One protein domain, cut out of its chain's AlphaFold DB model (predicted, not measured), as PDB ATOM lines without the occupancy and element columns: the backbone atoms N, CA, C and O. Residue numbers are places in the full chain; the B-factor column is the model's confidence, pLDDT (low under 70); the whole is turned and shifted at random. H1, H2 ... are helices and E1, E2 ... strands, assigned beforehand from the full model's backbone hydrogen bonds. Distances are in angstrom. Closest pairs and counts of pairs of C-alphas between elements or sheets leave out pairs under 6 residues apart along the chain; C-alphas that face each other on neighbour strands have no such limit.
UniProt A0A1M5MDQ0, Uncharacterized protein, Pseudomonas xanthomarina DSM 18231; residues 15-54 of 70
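Overview. This is residues 15 to 54 of the 70 residues of an uncharacterized protein of Pseudomonas xanthomarina DSM 18231 (UniProt A0A1M5MDQ0). What is the main picture? A small sheet of three strands, E2, E1 and E3, has one helix, H1, over one of its faces, while the other face is bare of helices. A short second helix, H2, lies off the sheet beyond the end of E3 and makes one end of the longest axis. What is it built of? The printed part has 40 residues, with three named strands and two named helices in the order E1, E2, H1, E3, H2; the sheet runs E2, E1, E3, antiparallel throughout, and the class is mixed, helices and strands. How large is it? It is compact, with a radius of gyration of the C-alphas of 9.6 A, and its outline is flat, spanning 27 by 23 by 11 A.

Along the chain. Where does the printed part begin? E1 holds residues 15 to 17, 6.4 A from first to last C-alpha, with C-alpha 15 at (54.101, -10.342, 78.897). E2 follows as residues 23 to 27, 11.0 A long. Where is the longer helix? H1 holds residues 30 to 40 and is 15.6 A long, from C-alpha 30 at (61.008, -6.383, 75.770) to C-alpha 40 at (48.883, -10.031, 66.588). What comes after it? E3, residues 43 to 47, is 12.1 A long. H2, residues 49 to 54, is 9.1 A long and ends with C-alpha 54 at (49.855, -16.233, 90.688).

Arrangement. How are the strands paired? E1 is the inner strand, with E2 and E3 as edge strands. E1 and E2 form a hairpin, antiparallel at 157 degrees between their directions, with N 16 and O 25 within hydrogen-bond range at 2.9 A. E1 and E3 are antiparallel at 137 degrees, with N 15 and O 45 at 2.8 A and N 17 and O 43 at 2.9 A, both within hydrogen-bond range. How does H1 stand to the sheet? H1 is on the sheet at a height over the sheet of 8.1 A, which gives two layers, a helix on one face of a sheet. It lies over E1 and only just over E3, where 3 of its 11 C-alphas fall, and it runs along the strands, at 19 degrees to E1 on the local plane. The closest C-alphas of E1 and H1 are those of Val 16 and Ala 37, 5.9 A apart, and those of H1 and E3 are Ala 37 and Val 43, 5.3 A apart. What do E2, H1 and E3 make together? They form a split strand-helix-strand unit, two strands that run the same way with a helix between them in the chain, here with E1 between them in the sheet. Its crossover is right-handed. Where is H2, and how do the helix backbones look? H2 is not on the sheet, and it is apart from E1, E2 and H1. In H1 every O i to N i+4 pair is within hydrogen-bond range, and in H2 1 of 2 is.

Size, cuts and confidence. How far does it reach? The two C-alphas farthest apart are those of Gly 39 and Ser 50, at 27.4 A, and the C-alphas of Gly 15 and Gly 54 are 13.8 A apart. Is the printed part unbroken, and how long are its links? It has no cut from residue 15 to residue 54, and the links E1 to E2, E2 to H1, H1 to E3 and E3 to H2 are tight. Where is confidence low? The mean pLDDT of the printed part is 71.4, and the model is under 70 at residues 19 to 23, residue 41 and residues 47 to 54. The mean over H2 is 55.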
ATOM      1  N   GLY A  15      55.238  -9.548  79.339       77.56
ATOM      2  CA  GLY A  15      54.101 -10.342  78.897       77.56
ATOM      3  C   GLY A  15      53.390  -9.648  77.751       77.56
ATOM      4  O   GLY A  15      53.336  -8.419  77.711       77.56
ATOM      5  N   VAL A  16      52.801 -10.427  76.854       77.62
ATOM      6  CA  VAL A  16      51.882  -9.916  75.833       77.62
ATOM      7  C   VAL A  16      50.460 -10.264  76.243       77.62
ATOM      8  O   VAL A  16      50.135 -11.431  76.471       77.62
ATOM      9  N   VAL A  17      49.616  -9.243  76.359       73.06
ATOM     10  CA  VAL A  17      48.207  -9.356  76.745       73.06
ATOM     11  C   VAL A  17      47.332  -8.912  75.587       73.06
ATOM     12  O   VAL A  17      47.598  -7.897  74.944       73.06
ATOM     13  N   TYR A  18      46.259  -9.656  75.347       72.38
ATOM     14  CA  TYR A  18      45.245  -9.291  74.362       72.38
ATOM     15  C   TYR A  18      44.053  -8.621  75.019       72.38
ATOM     16  O   TYR A  18      43.770  -8.824  76.199       72.38
ATOM     17  N   SER A  19      43.285  -7.899  74.212       63.03
ATOM     18  CA  SER A  19      42.068  -7.186  74.610       63.03
ATOM     19  C   SER A  19      41.008  -8.066  75.294       63.03
ATOM     20  O   SER A  19      40.150  -7.539  75.994       63.03
ATOM     21  N   TYR A  20      41.080  -9.394  75.144       69.38
ATOM     22  CA  TYR A  20      40.226 -10.363  75.848       69.38
ATOM     23  C   TYR A  20      40.704 -10.706  77.276       69.38
ATOM     24  O   TYR A  20      40.113 -11.556  77.936       69.38
ATOM     25  N   GLY A  21      41.755 -10.047  77.774       61.56
ATOM     26  CA  GLY A  21      42.167 -10.082  79.180       61.56
ATOM     27  C   GLY A  21      43.090 -11.235  79.583       61.56
ATOM     28  O   GLY A  21      43.312 -11.428  80.773       61.56
ATOM     29  N   SER A  22      43.641 -11.990  78.629       64.81
ATOM     30  CA  SER A  22      44.579 -13.089  78.912       64.81
ATOM     31  C   SER A  22      45.998 -12.777  78.437       64.81
ATOM     32  O   SER A  22      46.195 -12.190  77.369       64.81
ATOM     33  N   VAL A  23      46.982 -13.181  79.248       65.38
ATOM     34  CA  VAL A  23      48.406 -13.195  78.885       65.38
ATOM     35  C   VAL A  23      48.616 -14.371  77.937       65.38
ATOM     36  O   VAL A  23      48.374 -15.510  78.324       65.38
ATOM     37  N   LEU A  24      49.033 -14.099  76.702       71.56
ATOM     38  CA  LEU A  24      49.265 -15.148  75.708       71.56
ATOM     39  C   LEU A  24      50.658 -15.761  75.864       71.56
ATOM     40  O   LEU A  24      50.824 -16.972  75.762       71.56
ATOM     41  N   ALA A  25      51.658 -14.913  76.097       71.75
ATOM     42  CA  ALA A  25      53.054 -15.313  76.118       71.75
ATOM     43  C   ALA A  25      53.873 -14.407  77.038       71.75
ATOM     44  O   ALA A  25      53.552 -13.227  77.229       71.75
ATOM     45  N   VAL A  26      54.932 -14.982  77.605       76.19
ATOM     46  CA  VAL A  26      55.896 -14.296  78.462       76.19
ATOM     47  C   VAL A  26      57.279 -14.425  77.851       76.19
ATOM     48  O   VAL A  26      57.691 -15.505  77.440       76.19
ATOM     49  N   PHE A  27      57.979 -13.305  77.816       77.94
ATOM     50  CA  PHE A  27      59.281 -13.120  77.213       77.94
ATOM     51  C   PHE A  27      60.227 -12.526  78.250       77.94
ATOM     52  O   PHE A  27      59.850 -11.666  79.046       77.94
ATOM     53  N   ASP A  28      61.486 -12.942  78.222       77.25
ATOM     54  CA  ASP A  28      62.515 -12.332  79.067       77.25
ATOM     55  C   ASP A  28      63.043 -11.008  78.467       77.25
ATOM     56  O   ASP A  28      63.692 -10.228  79.162       77.25
ATOM     57  N   ASN A  29      62.721 -10.713  77.199       79.38
ATOM     58  CA  ASN A  29      63.145  -9.518  76.463       79.38
ATOM     59  C   ASN A  29      61.942  -8.668  76.008       79.38
ATOM     60  O   ASN A  29      60.948  -9.192  75.507       79.38
ATOM     61  N   GLU A  30      62.054  -7.344  76.152       79.31
ATOM     62  CA  GLU A  30      61.008  -6.383  75.770       79.31
ATOM     63  C   GLU A  30      60.755  -6.374  74.261       79.31
ATOM     64  O   GLU A  30      59.612  -6.302  73.820       79.31
ATOM     65  N   GLN A  31      61.827  -6.457  73.473       79.38
ATOM     66  CA  GLN A  31      61.758  -6.348  72.015       79.38
ATOM     67  C   GLN A  31      61.008  -7.530  71.398       79.38
ATOM     68  O   GLN A  31      60.185  -7.330  70.508       79.38
ATOM     69  N   ASP A  32      61.232  -8.739  71.917       80.69
ATOM     70  CA  ASP A  32      60.523  -9.940  71.467       80.69
ATOM     71  C   ASP A  32      59.038  -9.871  71.842       80.69
ATOM     72  O   ASP A  32      58.173 -10.144  71.010       80.69
ATOM     73  N   ALA A  33      58.721  -9.397  73.053       81.25
ATOM     74  CA  ALA A  33      57.336  -9.164  73.453       81.25
ATOM     75  C   ALA A  33      56.644  -8.124  72.555       81.25
ATOM     76  O   ALA A  33      55.483  -8.297  72.187       81.25
ATOM     77  N   GLN A  34      57.342  -7.045  72.185       77.19
ATOM     78  CA  GLN A  34      56.804  -6.023  71.285       77.19
ATOM     79  C   GLN A  34      56.568  -6.565  69.883       77.19
ATOM     80  O   GLN A  34      55.525  -6.272  69.302       77.19
ATOM     81  N   LEU A  35      57.489  -7.369  69.354       82.44
ATOM     82  CA  LEU A  35      57.334  -7.990  68.043       82.44
ATOM     83  C   LEU A  35      56.067  -8.854  67.991       82.44
ATOM     84  O   LEU A  35      55.261  -8.709  67.071       82.44
ATOM     85  N   GLU A  36      55.854  -9.680  69.013       80.75
ATOM     86  CA  GLU A  36      54.681 -10.547  69.102       80.75
ATOM     87  C   GLU A  36      53.388  -9.734  69.290       80.75
ATOM     88  O   GLU A  36      52.374  -9.983  68.637       80.75
ATOM     89  N   ALA A  37      53.424  -8.700  70.138       79.44
ATOM     90  CA  ALA A  37      52.292  -7.800  70.345       79.44
ATOM     91  C   ALA A  37      51.893  -7.072  69.051       79.44
ATOM     92  O   ALA A  37      50.707  -6.978  68.743       79.44
ATOM     93  N   ILE A  38      52.863  -6.606  68.260       78.56
ATOM     94  CA  ILE A  38      52.614  -5.955  66.968       78.56
ATOM     95  C   ILE A  38      52.070  -6.962  65.948       78.56
ATOM     96  O   ILE A  38      51.127  -6.641  65.227       78.56
ATOM     97  N   GLY A  39      52.630  -8.175  65.904       75.25
ATOM     98  CA  GLY A  39      52.241  -9.221  64.955       75.25
ATOM     99  C   GLY A  39      50.789  -9.674  65.096       75.25
ATOM    100  O   GLY A  39      50.170 -10.080  64.113       75.25
ATOM    101  N   PHE A  40      50.224  -9.546  66.293       71.12
ATOM    102  CA  PHE A  40      48.883 -10.031  66.588       71.12
ATOM    103  C   PHE A  40      47.904  -8.970  67.132       71.12
ATOM    104  O   PHE A  40      46.749  -9.286  67.424       71.12
ATOM    105  N   GLY A  41      48.327  -7.710  67.267       69.94
ATOM    106  CA  GLY A  41      47.487  -6.628  67.797       69.94
ATOM    107  C   GLY A  41      47.269  -6.683  69.317       69.94
ATOM    108  O   GLY A  41      46.229  -6.245  69.808       69.94
ATOM    109  N   GLY A  42      48.227  -7.247  70.054       77.75
ATOM    110  CA  GLY A  42      48.268  -7.251  71.515       77.75
ATOM    111  C   GLY A  42      48.981  -6.025  72.102       77.75
ATOM    112  O   GLY A  42      49.410  -5.114  71.396       77.75
ATOM    113  N   VAL A  43      49.134  -6.018  73.425       78.38
ATOM    114  CA  VAL A  43      49.871  -4.999  74.187       78.38
ATOM    115  C   VAL A  43      50.953  -5.656  75.034       78.38
ATOM    116  O   VAL A  43      50.723  -6.688  75.665       78.38
ATOM    117  N   VAL A  44      52.125  -5.022  75.083       75.81
ATOM    118  CA  VAL A  44      53.223  -5.421  75.968       75.81
ATOM    119  C   VAL A  44      53.026  -4.826  77.353       75.81
ATOM    120  O   VAL A  44      52.832  -3.620  77.504       75.81
ATOM    121  N   VAL A  45      53.130  -5.666  78.376       72.88
ATOM    122  CA  VAL A  45      53.091  -5.262  79.780       72.88
ATOM    123  C   VAL A  45      54.294  -5.818  80.524       72.88
ATOM    124  O   VAL A  45      54.726  -6.949  80.304       72.88
ATOM    125  N   ARG A  46      54.840  -5.028  81.447       73.88
ATOM    126  CA  ARG A  46      55.907  -5.494  82.332       73.88
ATOM    127  C   ARG A  46      55.294  -6.362  83.422       73.88
ATOM    128  O   ARG A  46      54.469  -5.886  84.204       73.88
ATOM    129  N   LEU A  47      55.681  -7.629  83.479       68.25
ATOM    130  CA  LEU A  47      55.182  -8.543  84.494       68.25
ATOM    131  C   LEU A  47      55.969  -8.332  85.785       68.25
ATOM    132  O   LEU A  47      57.174  -8.561  85.858       68.25
ATOM    133  N   ALA A  48      55.268  -7.896  86.831       62.22
ATOM    134  CA  ALA A  48      55.823  -7.887  88.175       62.22
ATOM    135  C   ALA A  48      55.909  -9.330  88.698       62.22
ATOM    136  O   ALA A  48      54.957 -10.102  88.558       62.22
ATOM    137  N   CYS A  49      57.018  -9.689  89.355       55.62
ATOM    138  CA  CYS A  49      57.269 -11.040  89.877       55.62
ATOM    139  C   CYS A  49      56.116 -11.600  90.741       55.62
ATOM    140  O   CYS A  49      55.899 -12.810  90.775       55.62
ATOM    141  N   SER A  50      55.345 -10.733  91.404       53.53
ATOM    142  CA  SER A  50      54.181 -11.102  92.221       53.53
ATOM    143  C   SER A  50      52.996 -11.638  91.406       53.53
ATOM    144  O   SER A  50      52.310 -12.549  91.859       53.53
ATOM    145  N   LEU A  51      52.768 -11.108  90.197       55.03
ATOM    146  CA  LEU A  51      51.712 -11.556  89.277       55.03
ATOM    147  C   LEU A  51      52.085 -12.883  88.607       55.03
ATOM    148  O   LEU A  51      51.228 -13.747  88.437       55.03
ATOM    149  N   TRP A  52      53.373 -13.083  88.312       56.06
ATOM    150  CA  TRP A  52      53.883 -14.346  87.776       56.06
ATOM    151  C   TRP A  52      53.705 -15.513  88.751       56.06
ATOM    152  O   TRP A  52      53.278 -16.581  88.334       56.06
ATOM    153  N   LYS A  53      53.953 -15.317  90.056       55.31
ATOM    154  CA  LYS A  53      53.682 -16.363  91.061       55.31
ATOM    155  C   LYS A  53      52.219 -16.821  91.056       55.31
ATOM    156  O   LYS A  53      51.975 -18.006  91.232       55.31
ATOM    157  N   GLY A  54      51.275 -15.903  90.832       55.19
ATOM    158  CA  GLY A  54      49.855 -16.233  90.688       55.19
ATOM    159  C   GLY A  54      49.542 -16.961  89.378       55.19
ATOM    160  O   GLY A  54      48.825 -17.949  89.397       55.19
TER     161      GLY A  54